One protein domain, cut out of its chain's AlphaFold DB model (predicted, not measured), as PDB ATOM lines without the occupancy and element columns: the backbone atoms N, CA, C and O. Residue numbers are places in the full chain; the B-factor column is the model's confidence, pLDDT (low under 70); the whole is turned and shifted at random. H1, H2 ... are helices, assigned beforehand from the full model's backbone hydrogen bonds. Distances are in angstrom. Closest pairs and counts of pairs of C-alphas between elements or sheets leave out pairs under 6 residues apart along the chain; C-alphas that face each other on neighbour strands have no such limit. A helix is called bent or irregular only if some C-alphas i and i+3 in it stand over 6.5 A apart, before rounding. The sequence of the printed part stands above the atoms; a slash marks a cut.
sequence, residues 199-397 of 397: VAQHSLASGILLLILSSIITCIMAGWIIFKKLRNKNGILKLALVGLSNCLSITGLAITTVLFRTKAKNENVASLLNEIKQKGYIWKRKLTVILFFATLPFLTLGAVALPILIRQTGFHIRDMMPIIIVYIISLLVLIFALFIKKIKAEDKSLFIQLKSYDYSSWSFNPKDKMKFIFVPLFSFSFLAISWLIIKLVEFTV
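What this domain is: This is residues 199 to 397 of the 397 residues of an uncharacterized protein of Candidatus Parcubacteria bacterium 4484_255 (UniProt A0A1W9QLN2). Two groups of helices make a flat, open V: H1, H2, H3 and H8 pack together in one, and the long helical pair of bent H5 and H6 makes the other. H3 joins them by touching H5a, and H4 and H7 pair at the closed end. The printed part has 199 residues with eight named helices, H1 to H8 in order, and no named strand: all helix. It is loose, with a radius of gyration of the C-alphas of 20.8 A and spans of 59 by 54 by 26 A.

Where its parts are: H1, residues 203 to 226, begins at C-alpha 203 (22.092, 57.980, -102.848) and is 33.7 A long. H2 is residues 233 to 248, H3 250 to 259, H4 267 to 278. H5, residues 281 to 312, was assigned as one helix by its hydrogen bonds but is bent, C-alphas 294 and 297 being 6.9 A apart; its arms are H5a, 281 to 294, and H5b, 297 to 312. H6, residues 317 to 340, measures 33.4 A, H7 is 348 to 356, and H8, 370 to 396, measures 37.5 A, ending at C-alpha 396 (23.020, 43.019, -97.605). H4 and H6 are irregular: C-alphas 268 and 271 are 7.2 A apart, C-alphas 319 and 322 7.1 A.

How they stand to each other: The hub H3 forms a hairpin with H2, closest C-alphas Asn 246 and Leu 253, 4.8 A. H3 touches H5a at Ile 255 and Ile 290, 6.1 A. H1 touches H8 at a steep tilt of 44 degrees, opposite ways, closest C-alphas Thr 218 and Phe 382, 5.5 A. H5b and H6 form a hairpin, closest C-alphas Gly 302 and Tyr 327, 5.6 A. H4 touches H7, closest C-alphas Leu 272 and Leu 350, 7.0 A. Every O i to N i+4 pair is within hydrogen-bond range in H1, H3, H5a and H7, but 8 of 12 in H2, 6 of 8 in H4, 10 of 12 in H5b, 18 of 20 in H6 and 21 of 23 in H8.

The domain as a whole: The C-alphas farthest apart, Glu 346 and Val 397, are 65.2 A apart. The printed part has no cut; the link from H7 to H8 is long, and residue 397 alone is under pLDDT 70.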
ATOM      1  N   VAL A 199      18.378  53.454-100.311       89.38
ATOM      2  CA  VAL A 199      19.743  53.799-100.737       89.38
ATOM      3  C   VAL A 199      19.755  54.286-102.185       89.38
ATOM      4  O   VAL A 199      20.398  55.291-102.480       89.38
ATOM      5  N   ALA A 200      19.007  53.630-103.077       86.19
ATOM      6  CA  ALA A 200      18.904  54.044-104.474       86.19
ATOM      7  C   ALA A 200      18.232  55.421-104.633       86.19
ATOM      8  O   ALA A 200      18.720  56.263-105.382       86.19
ATOM      9  N   GLN A 201      17.137  55.672-103.907       88.00
ATOM     10  CA  GLN A 201      16.387  56.934-103.984       88.00
ATOM     11  C   GLN A 201      17.106  58.103-103.302       88.00
ATOM     12  O   GLN A 201      16.964  59.251-103.720       88.00
ATOM     13  N   HIS A 202      17.892  57.822-102.265       91.44
ATOM     14  CA  HIS A 202      18.600  58.821-101.473       91.44
ATOM     15  C   HIS A 202      20.109  58.569-101.487       91.44
ATOM     16  O   HIS A 202      20.756  58.579-100.438       91.44
ATOM     17  N   SER A 203      20.680  58.349-102.674       91.50
ATOM     18  CA  SER A 203      22.092  57.980-102.848       91.50
ATOM     19  C   SER A 203      23.054  58.997-102.225       91.50
ATOM     20  O   SER A 203      23.968  58.610-101.501       91.50
ATOM     21  N   LEU A 204      22.805  60.298-102.411       94.00
ATOM     22  CA  LEU A 204      23.607  61.371-101.815       94.00
ATOM     23  C   LEU A 204      23.513  61.377-100.283       94.00
ATOM     24  O   LEU A 204      24.540  61.413 -99.607       94.00
ATOM     25  N   ALA A 205      22.302  61.308 -99.722       94.94
ATOM     26  CA  ALA A 205      22.114  61.302 -98.269       94.94
ATOM     27  C   ALA A 205      22.722  60.044 -97.628       94.94
ATOM     28  O   ALA A 205      23.384  60.131 -96.594       94.94
ATOM     29  N   SER A 206      22.566  58.892 -98.285       92.94
ATOM     30  CA  SER A 206      23.179  57.625 -97.881       92.94
ATOM     31  C   SER A 206      24.704  57.712 -97.935       92.94
ATOM     32  O   SER A 206      25.372  57.326 -96.981       92.94
ATOM     33  N   GLY A 207      25.266  58.297 -98.996       93.75
ATOM     34  CA  GLY A 207      26.703  58.537 -99.125       93.75
ATOM     35  C   GLY A 207      27.258  59.439 -98.020       93.75
ATOM     36  O   GLY A 207      28.279  59.110 -97.420       93.75
ATOM     37  N   ILE A 208      26.563  60.532 -97.686       95.19
ATOM     38  CA  ILE A 208      26.941  61.424 -96.576       95.19
ATOM     39  C   ILE A 208      26.894  60.681 -95.236       95.19
ATOM     40  O   ILE A 208      27.826  60.790 -94.439       95.19
ATOM     41  N   LEU A 209      25.837  59.907 -94.985       95.31
ATOM     42  CA  LEU A 209      25.699  59.132 -93.754       95.31
ATOM     43  C   LEU A 209      26.816  58.088 -93.615       95.31
ATOM     44  O   LEU A 209      27.423  57.979 -92.548       95.31
ATOM     45  N   LEU A 210      27.142  57.374 -94.698       94.56
ATOM     46  CA  LEU A 210      28.246  56.412 -94.726       94.56
ATOM     47  C   LEU A 210      29.608  57.093 -94.540       94.56
ATOM     48  O   LEU A 210      30.440  56.575 -93.795       94.56
ATOM     49  N   LEU A 211      29.831  58.263 -95.145       96.06
ATOM     50  CA  LEU A 211      31.045  59.065 -94.958       96.06
ATOM     51  C   LEU A 211      31.225  59.466 -93.488       96.06
ATOM     52  O   LEU A 211      32.299  59.262 -92.915       96.06
ATOM     53  N   ILE A 212      30.170  59.999 -92.865       97.38
ATOM     54  CA  ILE A 212      30.167  60.401 -91.452       97.38
ATOM     55  C   ILE A 212      30.470  59.198 -90.558       97.38
ATOM     56  O   ILE A 212      31.370  59.270 -89.717       97.38
ATOM     57  N   LEU A 213      29.755  58.088 -90.755       96.62
ATOM     58  CA  LEU A 213      29.906  56.881 -89.946       96.62
ATOM     59  C   LEU A 213      31.323  56.307 -90.062       96.62
ATOM     60  O   LEU A 213      31.988  56.094 -89.047       96.62
ATOM     61  N   SER A 214      31.811  56.134 -91.294       97.75
ATOM     62  CA  SER A 214      33.160  55.627 -91.574       97.75
ATOM     63  C   SER A 214      34.218  56.520 -90.934       97.75
ATOM     64  O   SER A 214      35.157  56.032 -90.304       97.75
ATOM     65  N   SER A 215      34.042  57.839 -91.023       98.25
ATOM     66  CA  SER A 215      34.978  58.799 -90.448       98.25
ATOM     67  C   SER A 215      35.011  58.757 -88.918       98.25
ATOM     68  O   SER A 215      36.088  58.727 -88.320       98.25
ATOM     69  N   ILE A 216      33.845  58.715 -88.266       98.25
ATOM     70  CA  ILE A 216      33.746  58.633 -86.803       98.25
ATOM     71  C   ILE A 216      34.394  57.342 -86.299       98.25
ATOM     72  O   ILE A 216      35.247  57.404 -85.411       98.25
ATOM     73  N   ILE A 217      34.031  56.193 -86.880       98.06
ATOM     74  CA  ILE A 217      34.574  54.884 -86.486       98.06
ATOM     75  C   ILE A 217      36.094  54.884 -86.644       98.06
ATOM     76  O   ILE A 217      36.814  54.552 -85.702       98.06
ATOM     77  N   THR A 218      36.593  55.347 -87.792       98.44
ATOM     78  CA  THR A 218      38.033  55.428 -88.052       98.44
ATOM     79  C   THR A 218      38.744  56.322 -87.041       98.44
ATOM     80  O   THR A 218      39.791  55.951 -86.511       98.44
ATOM     81  N   CYS A 219      38.182  57.495 -86.740       98.31
ATOM     82  CA  CYS A 219      38.788  58.446 -85.813       98.31
ATOM     83  C   CYS A 219      38.851  57.889 -84.390       98.31
ATOM     84  O   CYS A 219      39.872  58.031 -83.715       98.31
ATOM     85  N   ILE A 220      37.784  57.214 -83.955       98.25
ATOM     86  CA  ILE A 220      37.752  56.523 -82.668       98.25
ATOM     87  C   ILE A 220      38.819  55.428 -82.656       98.25
ATOM     88  O   ILE A 220      39.647  55.437 -81.755       98.25
ATOM     89  N   MET A 221      38.872  54.543 -83.656       98.00
ATOM     90  CA  MET A 221      39.839  53.437 -83.700       98.00
ATOM     91  C   MET A 221      41.294  53.925 -83.733       98.00
ATOM     92  O   MET A 221      42.081  53.590 -82.844       98.00
ATOM     93  N   ALA A 222      41.649  54.773 -84.703       98.12
ATOM     94  CA  ALA A 222      42.998  55.326 -84.825       98.12
ATOM     95  C   ALA A 222      43.373  56.163 -83.590       98.12
ATOM     96  O   ALA A 222      44.489  56.080 -83.076       98.12
ATOM     97  N   GLY A 223      42.424  56.940 -83.061       97.75
ATOM     98  CA  GLY A 223      42.632  57.779 -81.886       97.75
ATOM     99  C   GLY A 223      42.803  56.963 -80.611       97.75
ATOM    100  O   GLY A 223      43.605  57.330 -79.754       97.75
ATOM    101  N   TRP A 224      42.120  55.826 -80.496       96.75
ATOM    102  CA  TRP A 224      42.255  54.903 -79.373       96.75
ATOM    103  C   TRP A 224      43.643  54.246 -79.359       96.75
ATOM    104  O   TRP A 224      44.285  54.160 -78.302       96.75
ATOM    105  N   ILE A 225      44.147  53.847 -80.532       97.62
ATOM    106  CA  ILE A 225      45.501  53.300 -80.702       97.62
ATOM    107  C   ILE A 225      46.544  54.345 -80.288       97.62
ATOM    108  O   ILE A 225      47.393  54.071 -79.439       97.62
ATOM    109  N   ILE A 226      46.427  55.560 -80.828       97.94
ATOM    110  CA  ILE A 226      47.460  56.595 -80.738       97.94
ATOM    111  C   ILE A 226      47.418  57.386 -79.418       97.94
ATOM    112  O   ILE A 226      48.454  57.620 -78.791       97.94
ATOM    113  N   PHE A 227      46.236  57.787 -78.944       96.94
ATOM    114  CA  PHE A 227      46.075  58.704 -77.812       96.94
ATOM    115  C   PHE A 227      45.582  57.985 -76.549       96.94
ATOM    116  O   PHE A 227      44.408  58.046 -76.180       96.94
ATOM    117  N   LYS A 228      46.507  57.368 -75.802       95.62
ATOM    118  CA  LYS A 228      46.206  56.622 -74.557       95.62
ATOM    119  C   LYS A 228      45.373  57.397 -73.520       95.62
ATOM    120  O   LYS A 228      44.626  56.793 -72.759       95.62
ATOM    121  N   LYS A 229      45.472  58.730 -73.471       94.69
ATOM    122  CA  LYS A 229      44.715  59.570 -72.520       94.69
ATOM    123  C   LYS A 229      43.263  59.845 -72.948       94.69
ATOM    124  O   LYS A 229      42.485  60.328 -72.130       94.69
ATOM    125  N   LEU A 230      42.885  59.530 -74.190       95.75
ATOM    126  CA  LEU A 230      41.527  59.704 -74.727       95.75
ATOM    127  C   LEU A 230      40.690  58.413 -74.687       95.75
ATOM    128  O   LEU A 230      39.574  58.396 -75.191       95.75
ATOM    129  N   ARG A 231      41.185  57.350 -74.044       95.44
ATOM    130  CA  ARG A 231      40.521  56.035 -73.927       95.44
ATOM    131  C   ARG A 231      39.363  55.993 -72.918       95.44
ATOM    132  O   ARG A 231      39.089  54.958 -72.329       95.44
ATOM    133  N   ASN A 232      38.729  57.130 -72.663       95.62
ATOM    134  CA  ASN A 232      37.608  57.270 -71.735       95.62
ATOM    135  C   ASN A 232      36.375  57.796 -72.481       95.62
ATOM    136  O   ASN A 232      36.498  58.311 -73.590       95.62
ATOM    137  N   LYS A 233      35.188  57.712 -71.866       95.31
ATOM    138  CA  LYS A 233      33.907  58.108 -72.487       95.31
ATOM    139  C   LYS A 233      33.944  59.522 -73.091       95.31
ATOM    140  O   LYS A 233      33.535  59.728 -74.231       95.31
ATOM    141  N   ASN A 234      34.519  60.480 -72.364       94.81
ATOM    142  CA  ASN A 234      34.659  61.864 -72.827       94.81
ATOM    143  C   ASN A 234      35.680  62.008 -73.967       94.81
ATOM    144  O   ASN A 234      35.555  62.897 -74.806       94.81
ATOM    145  N   GLY A 235      36.713  61.171 -73.989       95.94
ATOM    146  CA  GLY A 235      37.711  61.113 -75.047       95.94
ATOM    147  C   GLY A 235      37.156  60.507 -76.333       95.94
ATOM    148  O   GLY A 235      37.412  61.068 -77.393       95.94
ATOM    149  N   ILE A 236      36.321  59.466 -76.244       96.69
ATOM    150  CA  ILE A 236      35.627  58.866 -77.397       96.69
ATOM    151  C   ILE A 236      34.741  59.903 -78.088       96.69
ATOM    152  O   ILE A 236      34.851  60.080 -79.297       96.69
ATOM    153  N   LEU A 237      33.928  60.651 -77.330       96.88
ATOM    154  CA  LEU A 237      33.088  61.714 -77.898       96.88
ATOM    155  C   LEU A 237      33.938  62.772 -78.610       96.88
ATOM    156  O   LEU A 237      33.615  63.212 -79.709       96.88
ATOM    157  N   LYS A 238      35.069  63.152 -78.014       96.25
ATOM    158  CA  LYS A 238      35.982  64.107 -78.641       96.25
ATOM    159  C   LYS A 238      36.632  63.563 -79.914       96.25
ATOM    160  O   LYS A 238      36.775  64.320 -80.867       96.25
ATOM    161  N   LEU A 239      37.010  62.286 -79.945       97.94
ATOM    162  CA  LEU A 239      37.509  61.632 -81.155       97.94
ATOM    163  C   LEU A 239      36.421  61.578 -82.230       97.94
ATOM    164  O   LEU A 239      36.699  61.906 -83.373       97.94
ATOM    165  N   ALA A 240      35.168  61.289 -81.874       97.81
ATOM    166  CA  ALA A 240      34.053  61.361 -82.818       97.81
ATOM    167  C   ALA A 240      33.908  62.768 -83.434       97.81
ATOM    168  O   ALA A 240      33.781  62.894 -84.649       97.81
ATOM    169  N   LEU A 241      34.021  63.832 -82.622       96.75
ATOM    170  CA  LEU A 241      34.008  65.220 -83.111       96.75
ATOM    171  C   LEU A 241      35.196  65.541 -84.033       96.75
ATOM    172  O   LEU A 241      35.033  66.261 -85.015       96.75
ATOM    173  N   VAL A 242      36.387  65.006 -83.743       97.56
ATOM    174  CA  VAL A 242      37.539  65.115 -84.653       97.56
ATOM    175  C   VAL A 242      37.239  64.375 -85.962       97.56
ATOM    176  O   VAL A 242      37.453  64.938 -87.031       97.56
ATOM    177  N   GLY A 243      36.649  63.181 -85.906       97.81
ATOM    178  CA  GLY A 243      36.231  62.416 -87.083       97.81
ATOM    179  C   GLY A 243      35.238  63.170 -87.966       97.81
ATOM    180  O   GLY A 243      35.392  63.188 -89.185       97.81
ATOM    181  N   LEU A 244      34.275  63.885 -87.381       97.75
ATOM    182  CA  LEU A 244      33.333  64.710 -88.150       97.75
ATOM    183  C   LEU A 244      34.028  65.760 -89.022       97.75
ATOM    184  O   LEU A 244      33.559  66.046 -90.121       97.75
ATOM    185  N   SER A 245      35.171  66.298 -88.592       97.38
ATOM    186  CA  SER A 245      35.892  67.302 -89.380       97.38
ATOM    187  C   SER A 245      36.495  66.770 -90.683       97.38
ATOM    188  O   SER A 245      36.758  67.563 -91.583       97.38
ATOM    189  N   ASN A 246      36.637  65.448 -90.834       97.44
ATOM    190  CA  ASN A 246      37.002  64.833 -92.112       97.44
ATOM    191  C   ASN A 246      35.930  65.055 -93.193       97.44
ATOM    192  O   ASN A 246      36.245  65.010 -94.376       97.44
ATOM    193  N   CYS A 247      34.680  65.348 -92.811       95.75
ATOM    194  CA  CYS A 247      33.623  65.696 -93.767       95.75
ATOM    195  C   CYS A 247      33.918  67.014 -94.503       95.75
ATOM    196  O   CYS A 247      33.352  67.256 -95.562       95.75
ATOM    197  N   LEU A 248      34.812  67.857 -93.968       94.19
ATOM    198  CA  LEU A 248      35.305  69.057 -94.650       94.19
ATOM    199  C   LEU A 248      36.504  68.779 -95.568       94.19
ATOM    200  O   LEU A 248      36.872  69.666 -96.332       94.19
ATOM    201  N   SER A 249      37.132  67.601 -95.446       95.06
ATOM    202  CA  SER A 249      38.358  67.086 -96.091       95.06
ATOM    203  C   SER A 249      39.373  66.588 -95.055       95.06
ATOM    204  O   SER A 249      39.290  66.888 -93.858       95.06
ATOM    205  N   ILE A 250      40.419  65.913 -95.541       95.69
ATOM    206  CA  ILE A 250      41.594  65.558 -94.737       95.69
ATOM    207  C   ILE A 250      42.269  66.787 -94.099       95.69
ATOM    208  O   ILE A 250      42.832  66.698 -93.008       95.69
ATOM    209  N   THR A 251      42.157  67.961 -94.728       95.31
ATOM    210  CA  THR A 251      42.632  69.235 -94.177       95.31
ATOM    211  C   THR A 251      41.848  69.620 -92.927       95.31
ATOM    212  O   THR A 251      42.442  70.041 -91.934       95.31
ATOM    213  N   GLY A 252      40.525  69.418 -92.935       96.69
ATOM    214  CA  GLY A 252      39.670  69.619 -91.765       96.69
ATOM    215  C   GLY A 252      40.106  68.747 -90.587       96.69
ATOM    216  O   GLY A 252      40.299  69.256 -89.479       96.69
ATOM    217  N   LEU A 253      40.378  67.466 -90.849       97.50
ATOM    218  CA  LEU A 253      40.924  66.536 -89.858       97.50
ATOM    219  C   LEU A 253      42.301  66.971 -89.330       97.50
ATOM    220  O   LEU A 253      42.558  66.906 -88.125       97.50
ATOM    221  N   ALA A 254      43.200  67.422 -90.205       96.94
ATOM    222  CA  ALA A 254      44.524  67.889 -89.803       96.94
ATOM    223  C   ALA A 254      44.430  69.124 -88.890       96.94
ATOM    224  O   ALA A 254      45.049  69.156 -87.820       96.94
ATOM    225  N   ILE A 255      43.598  70.106 -89.260       96.50
ATOM    226  CA  ILE A 255      43.338  71.315 -88.466       96.50
ATOM    227  C   ILE A 255      42.824  70.939 -87.079       96.50
ATOM    228  O   ILE A 255      43.391  71.372 -86.068       96.50
ATOM    229  N   THR A 256      41.766  70.126 -87.007       97.06
ATOM    230  CA  THR A 256      41.181  69.746 -85.720       97.06
ATOM    231  C   THR A 256      42.171  68.948 -84.888       97.06
ATOM    232  O   THR A 256      42.350  69.283 -83.724       97.06
ATOM    233  N   THR A 257      42.917  68.003 -85.460       96.88
ATOM    234  CA  THR A 257      43.958  67.236 -84.748       96.88
ATOM    235  C   THR A 257      45.025  68.145 -84.124       96.88
ATOM    236  O   THR A 257      45.424  67.967 -82.962       96.88
ATOM    237  N   VAL A 258      45.493  69.164 -84.854       96.12
ATOM    238  CA  VAL A 258      46.497  70.118 -84.357       96.12
ATOM    239  C   VAL A 258      45.944  70.963 -83.206       96.12
ATOM    240  O   VAL A 258      46.616  71.115 -82.173       96.12
ATOM    241  N   LEU A 259      44.718  71.472 -83.351       95.25
ATOM    242  CA  LEU A 259      44.053  72.338 -82.371       95.25
ATOM    243  C   LEU A 259      43.472  71.582 -81.170       95.25
ATOM    244  O   LEU A 259      43.282  72.165 -80.100       95.25
ATOM    245  N   PHE A 260      43.211  70.292 -81.327       94.31
ATOM    246  CA  PHE A 260      42.608  69.448 -80.314       94.31
ATOM    247  C   PHE A 260      43.628  69.020 -79.253       94.31
ATOM    248  O   PHE A 260      44.800  68.785 -79.541       94.31
ATOM    249  N   ARG A 261      43.216  68.917 -77.987       94.38
ATOM    250  CA  ARG A 261      44.129  68.592 -76.883       94.38
ATOM    251  C   ARG A 261      44.167  67.083 -76.625       94.38
ATOM    252  O   ARG A 261      43.193  66.523 -76.132       94.38
ATOM    253  N   THR A 262      45.310  66.453 -76.886       93.50
ATOM    254  CA  THR A 262      45.507  64.992 -76.770       93.50
ATOM    255  C   THR A 262      46.188  64.552 -75.468       93.50
ATOM    256  O   THR A 262      46.077  63.393 -75.072       93.50
ATOM    257  N   LYS A 263      46.844  65.479 -74.756       93.44
ATOM    258  CA  LYS A 263      47.503  65.257 -73.456       93.44
ATOM    259  C   LYS A 263      46.801  66.005 -72.312       93.44
ATOM    260  O   LYS A 263      45.994  66.909 -72.543       93.44
ATOM    261  N   ALA A 264      47.103  65.619 -71.072       91.19
ATOM    262  CA  ALA A 264      46.610  66.308 -69.878       91.19
ATOM    263  C   ALA A 264      47.160  67.745 -69.793       91.19
ATOM    264  O   ALA A 264      48.225  68.042 -70.333       91.19
ATOM    265  N   LYS A 265      46.410  68.643 -69.144       90.94
ATOM    266  CA  LYS A 265      46.844  70.026 -68.908       90.94
ATOM    267  C   LYS A 265      47.818  70.031 -67.729       90.94
ATOM    268  O   LYS A 265      47.513  69.425 -66.712       90.94
ATOM    269  N   ASN A 266      48.944  70.721 -67.869       92.44
ATOM    270  CA  ASN A 266      49.816  71.035 -66.744       92.44
ATOM    271  C   ASN A 266      49.245  72.259 -66.002       92.44
ATOM    272  O   ASN A 266      49.023  73.308 -66.616       92.44
ATOM    273  N   GLU A 267      48.954  72.102 -64.711       93.19
ATOM    274  CA  GLU A 267      48.351  73.143 -63.868       93.19
ATOM    275  C   GLU A 267      49.283  74.340 -63.670       93.19
ATOM    276  O   GLU A 267      48.820  75.479 -63.719       93.19
ATOM    277  N   ASN A 268      50.597  74.104 -63.632       93.44
ATOM    278  CA  ASN A 268      51.620  75.148 -63.491       93.44
ATOM    279  C   ASN A 268      51.642  76.126 -64.681       93.44
ATOM    280  O   ASN A 268      52.192  77.217 -64.591       93.44
ATOM    281  N   VAL A 269      51.024  75.751 -65.807       95.12
ATOM    282  CA  VAL A 269      50.948  76.562 -67.035       95.12
ATOM    283  C   VAL A 269      49.600  77.295 -67.136       95.12
ATOM    284  O   VAL A 269      49.343  78.018 -68.098       95.12
ATOM    285  N   ALA A 270      48.685  77.109 -66.178       95.88
ATOM    286  CA  ALA A 270      47.339  77.670 -66.256       95.88
ATOM    287  C   ALA A 270      47.330  79.204 -66.188       95.88
ATOM    288  O   ALA A 270      46.636  79.824 -66.996       95.88
ATOM    289  N   SER A 271      48.110  79.800 -65.281       96.62
ATOM    290  CA  SER A 271      48.272  81.256 -65.162       96.62
ATOM    291  C   SER A 271      48.865  81.851 -66.441       96.62
ATOM    292  O   SER A 271      48.278  82.760 -67.026       96.62
ATOM    293  N   LEU A 272      49.940  81.245 -66.954       97.06
ATOM    294  CA  LEU A 272      50.597  81.650 -68.199       97.06
ATOM    295  C   LEU A 272      49.643  81.602 -69.406       97.06
ATOM    296  O   LEU A 272      49.578  82.536 -70.203       97.06
ATOM    297  N   LEU A 273      48.864  80.523 -69.549       97.06
ATOM    298  CA  LEU A 273      47.874  80.403 -70.626       97.06
ATOM    299  C   LEU A 273      46.751  81.438 -70.503       97.06
ATOM    300  O   LEU A 273      46.249  81.894 -71.530       97.06
ATOM    301  N   ASN A 274      46.349  81.799 -69.283       97.25
ATOM    302  CA  ASN A 274      45.343  82.833 -69.055       97.25
ATOM    303  C   ASN A 274      45.863  84.217 -69.455       97.25
ATOM    304  O   ASN A 274      45.142  84.939 -70.141       97.25
ATOM    305  N   GLU A 275      47.114  84.550 -69.134       97.69
ATOM    306  CA  GLU A 275      47.729  85.810 -69.567       97.69
ATOM    307  C   GLU A 275      47.824  85.886 -71.103       97.69
ATOM    308  O   GLU A 275      47.380  86.851 -71.731       97.69
ATOM    309  N   ILE A 276      48.299  84.814 -71.747       97.38
ATOM    310  CA  ILE A 276      48.355  84.706 -73.216       97.38
ATOM    311  C   ILE A 276      46.950  84.817 -73.838       97.38
ATOM    312  O   ILE A 276      46.784  85.389 -74.923       97.38
ATOM    313  N   LYS A 277      45.924  84.272 -73.167       97.31
ATOM    314  CA  LYS A 277      44.520  84.374 -73.588       97.31
ATOM    315  C   LYS A 277      44.010  85.811 -73.502       97.31
ATOM    316  O   LYS A 277      43.401  86.261 -74.468       97.31
ATOM    317  N   GLN A 278      44.267  86.513 -72.395       97.56
ATOM    318  CA  GLN A 278      43.868  87.913 -72.193       97.56
ATOM    319  C   GLN A 278      44.494  88.835 -73.245       97.56
ATOM    320  O   GLN A 278      43.821  89.709 -73.779       97.56
ATOM    321  N   LYS A 279      45.739  88.559 -73.650       97.25
ATOM    322  CA  LYS A 279      46.425  89.268 -74.745       97.25
ATOM    323  C   LYS A 279      45.915  88.900 -76.155       97.25
ATOM    324  O   LYS A 279      46.420  89.399 -77.161       97.25
ATOM    325  N   GLY A 280      44.920  88.014 -76.263       97.06
ATOM    326  CA  GLY A 280      44.249  87.651 -77.518       97.06
ATOM    327  C   GLY A 280      45.038  86.709 -78.435       97.06
ATOM    328  O   GLY A 280      44.596  86.411 -79.549       97.06
ATOM    329  N   TYR A 281      46.193  86.196 -77.999       97.56
ATOM    330  CA  TYR A 281      47.051  85.364 -78.848       97.56
ATOM    331  C   TYR A 281      46.429  84.011 -79.195       97.56
ATOM    332  O   TYR A 281      46.654  83.506 -80.295       97.56
ATOM    333  N   ILE A 282      45.622  83.425 -78.302       96.00
ATOM    334  CA  ILE A 282      45.022  82.100 -78.534       96.00
ATOM    335  C   ILE A 282      44.141  82.098 -79.784       96.00
ATOM    336  O   ILE A 282      44.290  81.221 -80.635       96.00
ATOM    337  N   TRP A 283      43.240  83.073 -79.915       96.19
ATOM    338  CA  TRP A 283      42.342  83.139 -81.068       96.19
ATOM    339  C   TRP A 283      43.108  83.455 -82.356       96.19
ATOM    340  O   TRP A 283      42.942  82.745 -83.346       96.19
ATOM    341  N   LYS A 284      44.046  84.415 -82.300       96.50
ATOM    342  CA  LYS A 284      44.939  84.745 -83.421       96.50
ATOM    343  C   LYS A 284      45.662  83.509 -83.955       96.50
ATOM    344  O   LYS A 284      45.660  83.280 -85.158       96.50
ATOM    345  N   ARG A 285      46.223  82.661 -83.082       95.31
ATOM    346  CA  ARG A 285      46.923  81.448 -83.539       95.31
ATOM    347  C   ARG A 285      46.000  80.357 -84.047       95.31
ATOM    348  O   ARG A 285      46.375  79.690 -85.004       95.31
ATOM    349  N   LYS A 286      44.811  80.179 -83.464       96.06
ATOM    350  CA  LYS A 286      43.812  79.259 -84.027       96.06
ATOM    351  C   LYS A 286      43.458  79.660 -85.456       96.06
ATOM    352  O   LYS A 286      43.507  78.809 -86.339       96.06
ATOM    353  N   LEU A 287      43.198  80.949 -85.683       96.94
ATOM    354  CA  LEU A 287      42.942  81.488 -87.015       96.94
ATOM    355  C   LEU A 287      44.140  81.270 -87.948       96.94
ATOM    356  O   LEU A 287      43.960  80.741 -89.035       96.94
ATOM    357  N   THR A 288      45.366  81.576 -87.508       96.81
ATOM    358  CA  THR A 288      46.583  81.310 -88.294       96.81
ATOM    359  C   THR A 288      46.704  79.837 -88.692       96.81
ATOM    360  O   THR A 288      47.029  79.555 -89.838       96.81
ATOM    361  N   VAL A 289      46.465  78.895 -87.771       96.38
ATOM    362  CA  VAL A 289      46.530  77.452 -88.060       96.38
ATOM    363  C   VAL A 289      45.473  77.064 -89.094       96.38
ATOM    364  O   VAL A 289      45.800  76.364 -90.045       96.38
ATOM    365  N   ILE A 290      44.235  77.543 -88.937       96.88
ATOM    366  CA  ILE A 290      43.148  77.282 -89.890       96.88
ATOM    367  C   ILE A 290      43.523  77.803 -91.277       96.88
ATOM    368  O   ILE A 290      43.495  77.032 -92.229       96.88
ATOM    369  N   LEU A 291      43.929  79.073 -91.383       96.69
ATOM    370  CA  LEU A 291      44.314  79.687 -92.655       96.69
ATOM    371  C   LEU A 291      45.498  78.959 -93.297       96.69
ATOM    372  O   LEU A 291      45.456  78.678 -94.486       96.69
ATOM    373  N   PHE A 292      46.517  78.603 -92.510       96.12
ATOM    374  CA  PHE A 292      47.701  77.895 -92.997       96.12
ATOM    375  C   PHE A 292      47.357  76.539 -93.618       96.12
ATOM    376  O   PHE A 292      47.808  76.225 -94.714       96.12
ATOM    377  N   PHE A 293      46.561  75.723 -92.927       95.31
ATOM    378  CA  PHE A 293      46.173  74.418 -93.459       95.31
ATOM    379  C   PHE A 293      45.156  74.543 -94.593       95.31
ATOM    380  O   PHE A 293      45.239  73.774 -95.542       95.31
ATOM    381  N   ALA A 294      44.231  75.504 -94.531       94.75
ATOM    382  CA  ALA A 294      43.246  75.721 -95.586       94.75
ATOM    383  C   ALA A 294      43.892  76.145 -96.913       94.75
ATOM    384  O   ALA A 294      43.429  75.711 -97.961       94.75
ATOM    385  N   THR A 295      44.968  76.942 -96.888       95.75
ATOM    386  CA  THR A 295      45.679  77.361 -98.110       95.75
ATOM    387  C   THR A 295      46.635  76.308 -98.654       95.75
ATOM    388  O   THR A 295      46.927  76.318 -99.849       95.75
ATOM    389  N   LEU A 296      47.110  75.382 -97.814       95.25
ATOM    390  CA  LEU A 296      48.132  74.407 -98.191       95.25
ATOM    391  C   LEU A 296      47.755  73.562 -99.430       95.25
ATOM    392  O   LEU A 296      48.582  73.511-100.339       95.25
ATOM    393  N   PRO A 297      46.539  72.981 -99.553       94.62
ATOM    394  CA  PRO A 297      46.141  72.231-100.747       94.62
ATOM    395  C   PRO A 297      46.183  73.061-102.032       94.62
ATOM    396  O   PRO A 297      46.630  72.575-103.070       94.62
ATOM    397  N   PHE A 298      45.758  74.325-101.970       94.69
ATOM    398  CA  PHE A 298      45.737  75.220-103.129       94.69
ATOM    399  C   PHE A 298      47.146  75.631-103.555       94.69
ATOM    400  O   PHE A 298      47.432  75.697-104.749       94.69
ATOM    401  N   LEU A 299      48.050  75.841-102.594       94.75
ATOM    402  CA  LEU A 299      49.459  76.100-102.879       94.75
ATOM    403  C   LEU A 299      50.133  74.878-103.505       94.75
ATOM    404  O   LEU A 299      50.837  75.021-104.500       94.75
ATOM    405  N   THR A 300      49.885  73.674-102.975       92.94
ATOM    406  CA  THR A 300      50.426  72.439-103.561       92.94
ATOM    407  C   THR A 300      49.868  72.181-104.955       92.94
ATOM    408  O   THR A 300      50.624  71.832-105.858       92.94
ATOM    409  N   LEU A 301      48.566  72.407-105.155       92.31
ATOM    410  CA  LEU A 301      47.924  72.251-106.454       92.31
ATOM    411  C   LEU A 301      48.492  73.253-107.456       92.31
ATOM    412  O   LEU A 301      48.866  72.851-108.547       92.31
ATOM    413  N   GLY A 302      48.610  74.529-107.084       91.31
ATOM    414  CA  GLY A 302      49.193  75.545-107.956       91.31
ATOM    415  C   GLY A 302      50.652  75.251-108.304       91.31
ATOM    416  O   GLY A 302      51.018  75.335-109.471       91.31
ATOM    417  N   ALA A 303      51.466  74.815-107.339       92.50
ATOM    418  CA  ALA A 303      52.869  74.470-107.578       92.50
ATOM    419  C   ALA A 303      53.048  73.293-108.556       92.50
ATOM    420  O   ALA A 303      53.999  73.290-109.333       92.50
ATOM    421  N   VAL A 304      52.139  72.311-108.537       93.00
ATOM    422  CA  VAL A 304      52.186  71.138-109.430       93.00
ATOM    423  C   VAL A 304      51.501  71.409-110.771       93.00
ATOM    424  O   VAL A 304      52.029  71.040-111.818       93.00
ATOM    425  N   ALA A 305      50.331  72.048-110.763       90.69
ATOM    426  CA  ALA A 305      49.520  72.258-111.956       90.69
ATOM    427  C   ALA A 305      50.096  73.345-112.868       90.69
ATOM    428  O   ALA A 305      50.028  73.206-114.087       90.69
ATOM    429  N   LEU A 306      50.682  74.410-112.306       88.75
ATOM    430  CA  LEU A 306      51.150  75.555-113.087       88.75
ATOM    431  C   LEU A 306      52.238  75.168-114.112       88.75
ATOM    432  O   LEU A 306      52.056  75.502-115.282       88.75
ATOM    433  N   PRO A 307      53.302  74.409-113.766       90.88
ATOM    434  CA  PRO A 307      54.289  73.963-114.756       90.88
ATOM    435  C   PRO A 307      53.698  73.071-115.856       90.88
ATOM    436  O   PRO A 307      54.097  73.173-117.015       90.88
ATOM    437  N   ILE A 308      52.738  72.205-115.504       91.00
ATOM    438  CA  ILE A 308      52.074  71.301-116.456       91.00
ATOM    439  C   ILE A 308      51.255  72.111-117.461       91.00
ATOM    440  O   ILE A 308      51.357  71.884-118.667       91.00
ATOM    441  N   LEU A 309      50.490  73.087-116.972       87.94
ATOM    442  CA  LEU A 309      49.640  73.918-117.813       87.94
ATOM    443  C   LEU A 309      50.470  74.803-118.752       87.94
ATOM    444  O   LEU A 309      50.171  74.848-119.940       87.94
ATOM    445  N   ILE A 310      51.559  75.416-118.252       88.81
ATOM    446  CA  ILE A 310      52.503  76.209-119.068       88.81
ATOM    447  C   ILE A 310      53.014  75.388-120.259       88.81
ATOM    448  O   ILE A 310      53.141  75.911-121.366       88.81
ATOM    449  N   ARG A 311      53.286  74.095-120.044       91.19
ATOM    450  CA  ARG A 311      53.780  73.195-121.089       91.19
ATOM    451  C   ARG A 311      52.709  72.817-122.116       91.19
ATOM    452  O   ARG A 311      53.053  72.608-123.273       91.19
ATOM    453  N   GLN A 312      51.447  72.682-121.706       89.19
ATOM    454  CA  GLN A 312      50.369  72.172-122.564       89.19
ATOM    455  C   GLN A 312      49.679  73.247-123.402       89.19
ATOM    456  O   GLN A 312      49.392  73.006-124.569       89.19
ATOM    457  N   THR A 313      49.374  74.410-122.824       79.00
ATOM    458  CA  THR A 313      48.451  75.368-123.455       79.00
ATOM    459  C   THR A 313      49.136  76.424-124.310       79.00
ATOM    460  O   THR A 313      48.462  77.334-124.778       79.00
ATOM    461  N   GLY A 314      50.457  76.341-124.511       74.19
ATOM    462  CA  GLY A 314      51.183  77.320-125.321       74.19
ATOM    463  C   GLY A 314      50.893  78.755-124.872       74.19
ATOM    464  O   GLY A 314      50.387  79.550-125.646       74.19
ATOM    465  N   PHE A 315      51.144  79.077-123.598       77.31
ATOM    466  CA  PHE A 315      51.043  80.439-123.046       77.31
ATOM    467  C   PHE A 315      49.743  81.223-123.347       77.31
ATOM    468  O   PHE A 315      49.735  82.455-123.303       77.31
ATOM    469  N   HIS A 316      48.605  80.562-123.583       86.75
ATOM    470  CA  HIS A 316      47.322  81.264-123.640       86.75
ATOM    471  C   HIS A 316      46.911  81.735-122.235       86.75
ATOM    472  O   HIS A 316      46.285  81.016-121.459       86.75
ATOM    473  N   ILE A 317      47.272  82.984-121.911       86.00
ATOM    474  CA  ILE A 317      47.068  83.623-120.596       86.00
ATOM    475  C   ILE A 317      45.623  83.464-120.103       86.00
ATOM    476  O   ILE A 317      45.407  83.221-118.917       86.00
ATOM    477  N   ARG A 318      44.638  83.541-121.007       89.00
ATOM    478  CA  ARG A 318      43.206  83.464-120.681       89.00
ATOM    479  C   ARG A 318      42.832  82.190-119.914       89.00
ATOM    480  O   ARG A 318      42.075  82.285-118.952       89.00
ATOM    481  N   ASP A 319      43.406  81.047-120.280       86.81
ATOM    482  CA  ASP A 319      43.093  79.757-119.652       86.81
ATOM    483  C   ASP A 319      43.841  79.566-118.323       86.81
ATOM    484  O   ASP A 319      43.397  78.833-117.440       86.81
ATOM    485  N   MET A 320      44.959  80.277-118.140       88.06
ATOM    486  CA  MET A 320      45.759  80.233-116.912       88.06
ATOM    487  C   MET A 320      45.225  81.150-115.804       88.06
ATOM    488  O   MET A 320      45.509  80.911-114.627       88.06
ATOM    489  N   MET A 321      44.453  82.188-116.153       91.19
ATOM    490  CA  MET A 321      44.008  83.223-115.210       91.19
ATOM    491  C   MET A 321      43.319  82.674-113.948       91.19
ATOM    492  O   MET A 321      43.715  83.087-112.858       91.19
ATOM    493  N   PRO A 322      42.357  81.730-114.012       90.69
ATOM    494  CA  PRO A 322      41.698  81.223-112.805       90.69
ATOM    495  C   PRO A 322      42.668  80.534-111.837       90.69
ATOM    496  O   PRO A 322      42.595  80.740-110.626       90.69
ATOM    497  N   ILE A 323      43.615  79.752-112.364       88.69
ATOM    498  CA  ILE A 323      44.607  79.022-111.563       88.69
ATOM    499  C   ILE A 323      45.576  80.006-110.906       88.69
ATOM    500  O   ILE A 323      45.852  79.895-109.710       88.69
ATOM    501  N   ILE A 324      46.046  80.998-111.668       90.38
ATOM    502  CA  ILE A 324      46.912  82.067-111.163       90.38
ATOM    503  C   ILE A 324      46.197  82.840-110.047       90.38
ATOM    504  O   ILE A 324      46.787  83.056-108.991       90.38
ATOM    505  N   ILE A 325      44.920  83.195-110.229       93.44
ATOM    506  CA  ILE A 325      44.117  83.898-109.217       93.44
ATOM    507  C   ILE A 325      44.007  83.068-107.932       93.44
ATOM    508  O   ILE A 325      44.314  83.574-106.853       93.44
ATOM    509  N   VAL A 326      43.624  81.789-108.027       92.88
ATOM    510  CA  VAL A 326      43.504  80.899-106.855       92.88
ATOM    511  C   VAL A 326      44.843  80.767-106.121       92.88
ATOM    512  O   VAL A 326      44.886  80.811-104.886       92.88
ATOM    513  N   TYR A 327      45.948  80.655-106.861       93.75
ATOM    514  CA  TYR A 327      47.286  80.549-106.288       93.75
ATOM    515  C   TYR A 327      47.739  81.847-105.598       93.75
ATOM    516  O   TYR A 327      48.181  81.806-104.448       93.75
ATOM    517  N   ILE A 328      47.572  83.006-106.247       94.81
ATOM    518  CA  ILE A 328      47.924  84.320-105.681       94.81
ATOM    519  C   ILE A 328      47.095  84.605-104.426       94.81
ATOM    520  O   ILE A 328      47.658  85.000-103.405       94.81
ATOM    521  N   ILE A 329      45.780  84.360-104.459       96.75
ATOM    522  CA  ILE A 329      44.914  84.527-103.281       96.75
ATOM    523  C   ILE A 329      45.419  83.653-102.128       96.75
ATOM    524  O   ILE A 329      45.550  84.130-101.000       96.75
ATOM    525  N   SER A 330      45.769  82.397-102.404       96.31
ATOM    526  CA  SER A 330      46.298  81.481-101.386       96.31
ATOM    527  C   SER A 330      47.617  81.978-100.783       96.31
ATOM    528  O   SER A 330      47.821  81.868 -99.569       96.31
ATOM    529  N   LEU A 331      48.492  82.579-101.598       96.69
ATOM    530  CA  LEU A 331      49.742  83.190-101.146       96.69
ATOM    531  C   LEU A 331      49.486  84.417-100.258       96.69
ATOM    532  O   LEU A 331      50.084  84.537 -99.188       96.69
ATOM    533  N   LEU A 332      48.562  85.298-100.654       97.56
ATOM    534  CA  LEU A 332      48.178  86.475 -99.868       97.56
ATOM    535  C   LEU A 332      47.587  86.080 -98.509       97.56
ATOM    536  O   LEU A 332      47.965  86.642 -97.480       97.56
ATOM    537  N   VAL A 333      46.719  85.063 -98.479       97.62
ATOM    538  CA  VAL A 333      46.159  84.525 -97.232       97.62
ATOM    539  C   VAL A 333      47.259  83.940 -96.339       97.62
ATOM    540  O   VAL A 333      47.229  84.139 -95.122       97.62
ATOM    541  N   LEU A 334      48.264  83.268 -96.911       96.62
ATOM    542  CA  LEU A 334      49.409  82.762 -96.152       96.62
ATOM    543  C   LEU A 334      50.243  83.903 -95.547       96.62
ATOM    544  O   LEU A 334      50.582  83.849 -94.362       96.62
ATOM    545  N   ILE A 335      50.541  84.949 -96.324       97.31
ATOM    546  CA  ILE A 335      51.256  86.145 -95.847       97.31
ATOM    547  C   ILE A 335      50.482  86.794 -94.692       97.31
ATOM    548  O   ILE A 335      51.052  87.072 -93.634       97.31
ATOM    549  N   PHE A 336      49.168  86.958 -94.846       97.31
ATOM    550  CA  PHE A 336      48.294  87.485 -93.801       97.31
ATOM    551  C   PHE A 336      48.303  86.614 -92.533       97.31
ATOM    552  O   PHE A 336      48.429  87.124 -91.415       97.31
ATOM    553  N   ALA A 337      48.261  85.287 -92.682       95.94
ATOM    554  CA  ALA A 337      48.354  84.358 -91.560       95.94
ATOM    555  C   ALA A 337      49.691  84.502 -90.802       95.94
ATOM    556  O   ALA A 337      49.701  84.491 -89.566       95.94
ATOM    557  N   LEU A 338      50.808  84.688 -91.517       94.88
ATOM    558  CA  LEU A 338      52.127  84.948 -90.928       94.88
ATOM    559  C   LEU A 338      52.196  86.307 -90.221       94.88
ATOM    560  O   LEU A 338      52.829  86.409 -89.168       94.88
ATOM    561  N   PHE A 339      51.509  87.324 -90.739       96.25
ATOM    562  CA  PHE A 339      51.403  88.626 -90.084       96.25
ATOM    563  C   PHE A 339      50.645  88.532 -88.751       96.25
ATOM    564  O   PHE A 339      51.165  88.952 -87.717       96.25
ATOM    565  N   ILE A 340      49.475  87.877 -88.732       95.19
ATOM    566  CA  ILE A 340      48.692  87.631 -87.501       95.19
ATOM    567  C   ILE A 340      49.501  86.839 -86.463       95.19
ATOM    568  O   ILE A 340      49.337  87.011 -85.251       95.19
ATOM    569  N   LYS A 341      50.396  85.964 -86.930       94.44
ATOM    570  CA  LYS A 341      51.260  85.143 -86.082       94.44
ATOM    571  C   LYS A 341      52.288  85.973 -85.300       94.44
ATOM    572  O   LYS A 341      52.823  85.459 -84.316       94.44
ATOM    573  N   LYS A 342      52.608  87.208 -85.698       95.69
ATOM    574  CA  LYS A 342      53.674  88.006 -85.071       95.69
ATOM    575  C   LYS A 342      53.430  88.175 -83.562       95.69
ATOM    576  O   LYS A 342      52.324  88.471 -83.119       95.69
ATOM    577  N   ILE A 343      54.472  87.931 -82.767       95.62
ATOM    578  CA  ILE A 343      54.464  88.123 -81.308       95.62
ATOM    579  C   ILE A 343      55.081  89.490 -81.039       95.62
ATOM    580  O   ILE A 343      56.109  89.813 -81.644       95.62
ATOM    581  N   LYS A 344      54.470  90.280 -80.154       97.06
ATOM    582  CA  LYS A 344      55.060  91.547 -79.719       97.06
ATOM    583  C   LYS A 344      56.359  91.305 -78.940       97.06
ATOM    584  O   LYS A 344      56.567  90.219 -78.400       97.06
ATOM    585  N   ALA A 345      57.268  92.276 -78.935       97.31
ATOM    586  CA  ALA A 345      58.601  92.080 -78.364       97.31
ATOM    587  C   ALA A 345      58.535  91.827 -76.849       97.31
ATOM    588  O   ALA A 345      59.190  90.908 -76.357       97.31
ATOM    589  N   GLU A 346      57.670  92.568 -76.164       97.19
ATOM    590  CA  GLU A 346      57.386  92.499 -74.731       97.19
ATOM    591  C   GLU A 346      56.809  91.147 -74.280       97.19
ATOM    592  O   GLU A 346      57.040  90.714 -73.156       97.19
ATOM    593  N   ASP A 347      56.128  90.423 -75.173       97.62
ATOM    594  CA  ASP A 347      55.470  89.152 -74.850       97.62
ATOM    595  C   ASP A 347      56.339  87.923 -75.158       97.62
ATOM    596  O   ASP A 347      55.923  86.788 -74.916       97.62
ATOM    597  N   LYS A 348      57.551  88.100 -75.709       97.44
ATOM    598  CA  LYS A 348      58.422  86.977 -76.107       97.44
ATOM    599  C   LYS A 348      58.760  86.049 -74.938       97.44
ATOM    600  O   LYS A 348      58.812  84.832 -75.139       97.44
ATOM    601  N   SER A 349      58.955  86.598 -73.739       97.75
ATOM    602  CA  SER A 349      59.266  85.839 -72.519       97.75
ATOM    603  C   SER A 349      58.177  84.810 -72.192       97.75
ATOM    604  O   SER A 349      58.502  83.651 -71.933       97.75
ATOM    605  N   LEU A 350      56.896  85.174 -72.331       97.62
ATOM    606  CA  LEU A 350      55.755  84.278 -72.100       97.62
ATOM    607  C   LEU A 350      55.799  83.048 -73.010       97.62
ATOM    608  O   LEU A 350      55.521  81.928 -72.587       97.62
ATOM    609  N   PHE A 351      56.180  83.231 -74.277       97.44
ATOM    610  CA  PHE A 351      56.279  82.130 -75.237       97.44
ATOM    611  C   PHE A 351      57.521  81.262 -75.016       97.44
ATOM    612  O   PHE A 351      57.478  80.069 -75.324       97.44
ATOM    613  N   ILE A 352      58.615  81.832 -74.505       97.50
ATOM    614  CA  ILE A 352      59.807  81.071 -74.108       97.50
ATOM    615  C   ILE A 352      59.467  80.188 -72.903       97.50
ATOM    616  O   ILE A 352      59.700  78.981 -72.965       97.50
ATOM    617  N   GLN A 353      58.816  80.750 -71.880       97.50
ATOM    618  CA  GLN A 353      58.315  79.992 -70.729       97.50
ATOM    619  C   GLN A 353      57.306  78.918 -71.160       97.50
ATOM    620  O   GLN A 353      57.396  77.767 -70.755       97.50
ATOM    621  N   LEU A 354      56.376  79.232 -72.066       97.12
ATOM    622  CA  LEU A 354      55.426  78.239 -72.575       97.12
ATOM    623  C   LEU A 354      56.150  77.061 -73.253       97.12
ATOM    624  O   LEU A 354      55.775  75.902 -73.076       97.12
ATOM    625  N   LYS A 355      57.200  77.344 -74.032       96.69
ATOM    626  CA  LYS A 355      57.995  76.309 -74.703       96.69
ATOM    627  C   LYS A 355      58.802  75.456 -73.724       96.69
ATOM    628  O   LYS A 355      58.959  74.271 -74.020       96.69
ATOM    629  N   SER A 356      59.292  76.014 -72.614       96.75
ATOM    630  CA  SER A 356      60.026  75.240 -71.601       96.75
ATOM    631  C   SER A 356      59.130  74.223 -70.886       96.75
ATOM    632  O   SER A 356      59.603  73.151 -70.532       96.75
ATOM    633  N   TYR A 357      57.816  74.476 -70.801       96.56
ATOM    634  CA  TYR A 357      56.818  73.502 -70.331       96.56
ATOM    635  C   TYR A 357      56.381  72.461 -71.383       96.56
ATOM    636  O   TYR A 357      55.388  71.761 -71.189       96.56
ATOM    637  N   ASP A 358      57.084  72.365 -72.515       96.50
ATOM    638  CA  ASP A 358      56.754  71.500 -73.655       96.50
ATOM    639  C   ASP A 358      55.381  71.785 -74.296       96.50
ATOM    640  O   ASP A 358      54.694  70.895 -74.801       96.50
ATOM    641  N   TYR A 359      54.956  73.052 -74.323       97.00
ATOM    642  CA  TYR A 359      53.761  73.470 -75.057       97.00
ATOM    643  C   TYR A 359      54.100  73.989 -76.459       97.00
ATOM    644  O   TYR A 359      55.168  74.541 -76.739       97.00
ATOM    645  N   SER A 360      53.156  73.807 -77.381       96.00
ATOM    646  CA  SER A 360      53.225  74.370 -78.724       96.00
ATOM    647  C   SER A 360      52.834  75.845 -78.708       96.00
ATOM    648  O   SER A 360      51.723  76.195 -78.318       96.00
ATOM    649  N   SER A 361      53.691  76.709 -79.252       94.81
ATOM    650  CA  SER A 361      53.366  78.122 -79.495       94.81
ATOM    651  C   SER A 361      52.353  78.341 -80.628       94.81
ATOM    652  O   SER A 361      51.993  79.481 -80.917       94.81
ATOM    653  N   TRP A 362      51.961  77.280 -81.342       93.06
ATOM    654  CA  TRP A 362      50.977  77.347 -82.426       93.06
ATOM    655  C   TRP A 362      49.573  76.984 -81.957       93.06
ATOM    656  O   TRP A 362      48.626  77.682 -82.291       93.06
ATOM    657  N   SER A 363      49.427  75.908 -81.183       94.50
ATOM    658  CA  SER A 363      48.112  75.438 -80.730       94.50
ATOM    659  C   SER A 363      47.833  75.710 -79.255       94.50
ATOM    660  O   SER A 363      46.709  75.490 -78.814       94.50
ATOM    661  N   PHE A 364      48.833  76.169 -78.489       96.06
ATOM    662  CA  PHE A 364      48.763  76.340 -77.032       96.06
ATOM    663  C   PHE A 364      48.372  75.056 -76.281       96.06
ATOM    664  O   PHE A 364      47.872  75.095 -75.159       96.06
ATOM    665  N   ASN A 365      48.634  73.906 -76.903       96.00
ATOM    666  CA  ASN A 365      48.469  72.581 -76.322       96.00
ATOM    667  C   ASN A 365      49.843  71.964 -76.015       96.00
ATOM    668  O   ASN A 365      50.818  72.318 -76.691       96.00
ATOM    669  N   PRO A 366      49.924  71.006 -75.070       96.19
ATOM    670  CA  PRO A 366      51.136  70.218 -74.870       96.19
ATOM    671  C   PRO A 366      51.577  69.579 -76.190       96.19
ATOM    672  O   PRO A 366      50.734  69.088 -76.955       96.19
ATOM    673  N   LYS A 367      52.881  69.587 -76.474       95.50
ATOM    674  CA  LYS A 367      53.416  68.968 -77.683       95.50
ATOM    675  C   LYS A 367      53.164  67.472 -77.633       95.50
ATOM    676  O   LYS A 367      53.408  66.785 -76.640       95.50
ATOM    677  N   ASP A 368      52.661  66.958 -78.742       95.88
ATOM    678  CA  ASP A 368      52.370  65.546 -78.891       95.88
ATOM    679  C   ASP A 368      52.760  65.101 -80.295       95.88
ATOM    680  O   ASP A 368      52.034  65.340 -81.262       95.88
ATOM    681  N   LYS A 369      53.945  64.488 -80.401       95.19
ATOM    682  CA  LYS A 369      54.498  63.998 -81.671       95.19
ATOM    683  C   LYS A 369      53.576  62.964 -82.325       95.19
ATOM    684  O   LYS A 369      53.543  62.867 -83.547       95.19
ATOM    685  N   MET A 370      52.758  62.270 -81.531       96.88
ATOM    686  CA  MET A 370      51.813  61.268 -82.014       96.88
ATOM    687  C   MET A 370      50.737  61.843 -82.946       96.88
ATOM    688  O   MET A 370      50.187  61.118 -83.768       96.88
ATOM    689  N   LYS A 371      50.475  63.155 -82.891       95.81
ATOM    690  CA  LYS A 371      49.547  63.826 -83.814       95.81
ATOM    691  C   LYS A 371      49.979  63.750 -85.278       95.81
ATOM    692  O   LYS A 371      49.120  63.708 -86.149       95.81
ATOM    693  N   PHE A 372      51.286  63.716 -85.545       95.19
ATOM    694  CA  PHE A 372      51.810  63.579 -86.907       95.19
ATOM    695  C   PHE A 372      51.616  62.165 -87.460       95.19
ATOM    696  O   PHE A 372      51.444  62.008 -88.660       95.19
ATOM    697  N   ILE A 373      51.592  61.154 -86.587       97.38
ATOM    698  CA  ILE A 373      51.333  59.751 -86.948       97.38
ATOM    699  C   ILE A 373      49.827  59.503 -87.103       97.38
ATOM    700  O   ILE A 373      49.405  58.706 -87.937       97.38
ATOM    701  N   PHE A 374      49.010  60.210 -86.320       97.88
ATOM    702  CA  PHE A 374      47.561  60.046 -86.317       97.88
ATOM    703  C   PHE A 374      46.922  60.287 -87.690       97.88
ATOM    704  O   PHE A 374      46.103  59.476 -88.106       97.88
ATOM    705  N   VAL A 375      47.289  61.363 -88.397       96.75
ATOM    706  CA  VAL A 375      46.647  61.711 -89.679       96.75
ATOM    707  C   VAL A 375      46.913  60.650 -90.762       96.75
ATOM    708  O   VAL A 375      45.938  60.162 -91.328       96.75
ATOM    709  N   PRO A 376      48.160  60.198 -91.019       97.88
ATOM    710  CA  PRO A 376      48.411  59.091 -91.948       97.88
ATOM    711  C   PRO A 376      47.723  57.780 -91.547       97.88
ATOM    712  O   PRO A 376      47.125  57.121 -92.398       97.88
ATOM    713  N   LEU A 377      47.763  57.416 -90.256       98.06
ATOM    714  CA  LEU A 377      47.103  56.202 -89.767       98.06
ATOM    715  C   LEU A 377      45.588  56.272 -89.977       98.06
ATOM    716  O   LEU A 377      44.984  55.289 -90.411       98.06
ATOM    717  N   PHE A 378      44.982  57.427 -89.690       98.31
ATOM    718  CA  PHE A 378      43.574  57.677 -89.964       98.31
ATOM    719  C   PHE A 378      43.281  57.515 -91.454       98.31
ATOM    720  O   PHE A 378      42.359  56.785 -91.785       98.31
ATOM    721  N   SER A 379      44.061  58.130 -92.348       97.88
ATOM    722  CA  SER A 379      43.808  58.064 -93.794       97.88
ATOM    723  C   SER A 379      43.806  56.630 -94.319       97.88
ATOM    724  O   SER A 379      42.882  56.239 -95.027       97.88
ATOM    725  N   PHE A 380      44.800  55.823 -93.936       98.12
ATOM    726  CA  PHE A 380      44.856  54.415 -94.333       98.12
ATOM    727  C   PHE A 380      43.684  53.613 -93.748       98.12
ATOM    728  O   PHE A 380      42.994  52.886 -94.462       98.12
ATOM    729  N   SER A 381      43.415  53.799 -92.453       98.00
ATOM    730  CA  SER A 381      42.322  53.107 -91.763       98.00
ATOM    731  C   SER A 381      40.951  53.500 -92.324       98.00
ATOM    732  O   SER A 381      40.070  52.653 -92.418       98.00
ATOM    733  N   PHE A 382      40.777  54.757 -92.739       98.19
ATOM    734  CA  PHE A 382      39.538  55.278 -93.312       98.19
ATOM    735  C   PHE A 382      39.212  54.588 -94.631       98.19
ATOM    736  O   PHE A 382      38.065  54.200 -94.842       98.19
ATOM    737  N   LEU A 383      40.211  54.390 -95.495       97.56
ATOM    738  CA  LEU A 383      40.036  53.656 -96.747       97.56
ATOM    739  C   LEU A 383      39.643  52.199 -96.486       97.56
ATOM    740  O   LEU A 383      38.678  51.716 -97.073       97.56
ATOM    741  N   ALA A 384      40.331  51.527 -95.556       98.00
ATOM    742  CA  ALA A 384      40.020  50.147 -95.190       98.00
ATOM    743  C   ALA A 384      38.600  50.005 -94.609       98.00
ATOM    744  O   ALA A 384      37.836  49.146 -95.041       98.00
ATOM    745  N   ILE A 385      38.221  50.876 -93.668       97.62
ATOM    746  CA  ILE A 385      36.897  50.864 -93.029       97.62
ATOM    747  C   ILE A 385      35.797  51.208 -94.035       97.62
ATOM    748  O   ILE A 385      34.781  50.519 -94.072       97.62
ATOM    749  N   SER A 386      36.000  52.222 -94.878       96.62
ATOM    750  CA  SER A 386      35.023  52.593 -95.910       96.62
ATOM    751  C   SER A 386      34.796  51.442 -96.890       96.62
ATOM    752  O   SER A 386      33.654  51.129 -97.217       96.62
ATOM    753  N   TRP A 387      35.865  50.759 -97.310       96.56
ATOM    754  CA  TRP A 387      35.768  49.590 -98.184       96.56
ATOM    755  C   TRP A 387      35.017  48.424 -97.528       96.56
ATOM    756  O   TRP A 387      34.123  47.846 -98.146       96.56
ATOM    757  N   LEU A 388      35.316  48.114 -96.262       96.94
ATOM    758  CA  LEU A 388      34.606  47.076 -95.506       96.94
ATOM    759  C   LEU A 388      33.115  47.395 -95.346       96.94
ATOM    760  O   LEU A 388      32.281  46.506 -95.499       96.94
ATOM    761  N   ILE A 389      32.770  48.656 -95.074       93.38
ATOM    762  CA  ILE A 389      31.376  49.097 -94.963       93.38
ATOM    763  C   ILE A 389      30.655  48.952 -96.306       93.38
ATOM    764  O   ILE A 389      29.537  48.446 -96.331       93.38
ATOM    765  N   ILE A 390      31.290  49.322 -97.424       89.31
ATOM    766  CA  ILE A 390      30.713  49.119 -98.761       89.31
ATOM    767  C   ILE A 390      30.466  47.629 -99.018       89.31
ATOM    768  O   ILE A 390      29.371  47.269 -99.435       89.31
ATOM    769  N   LYS A 391      31.427  46.751 -98.701       93.75
ATOM    770  CA  LYS A 391      31.256  45.297 -98.859       93.75
ATOM    771  C   LYS A 391      30.143  44.729 -97.984       93.75
ATOM    772  O   LYS A 391      29.409  43.852 -98.427       93.75
ATOM    773  N   LEU A 392      29.986  45.250 -96.768       90.44
ATOM    774  CA  LEU A 392      28.876  44.886 -95.893       90.44
ATOM    775  C   LEU A 392      27.532  45.313 -96.499       90.44
ATOM    776  O   LEU A 392      26.593  44.521 -96.509       90.44
ATOM    777  N   VAL A 393      27.452  46.530 -97.049       86.25
ATOM    778  CA  VAL A 393      26.250  47.017 -97.740       86.25
ATOM    779  C   VAL A 393      25.955  46.157 -98.971       86.25
ATOM    780  O   VAL A 393      24.831  45.690 -99.099       86.25
ATOM    781  N   GLU A 394      26.946  45.865 -99.816       84.31
ATOM    782  CA  GLU A 394      26.803  44.986-100.989       84.31
ATOM    783  C   GLU A 394      26.331  43.575-100.625       84.31
ATOM    784  O   GLU A 394      25.541  42.999-101.358       84.31
ATOM    785  N   PHE A 395      26.785  43.014 -99.501       83.50
ATOM    786  CA  PHE A 395      26.325  41.701 -99.041       83.50
ATOM    787  C   PHE A 395      24.858  41.725 -98.590       83.50
ATOM    788  O   PHE A 395      24.128  40.743 -98.737       83.50
ATOM    789  N   THR A 396      24.416  42.848 -98.020       77.00
ATOM    790  CA  THR A 396      23.020  43.019 -97.605       77.00
ATOM    791  C   THR A 396      22.099  43.358 -98.780       77.00
ATOM    792  O   THR A 396      20.966  42.875 -98.812       77.00
ATOM    793  N   VAL A 397      22.557  44.156 -99.746       67.94
ATOM    794  CA  VAL A 397      21.827  44.560-100.969       67.94
ATOM    795  C   VAL A 397      21.807  43.441-101.998       67.94
ATOM    796  O   VAL A 397      20.814  43.397-102.755       67.94
TER     797      VAL A 397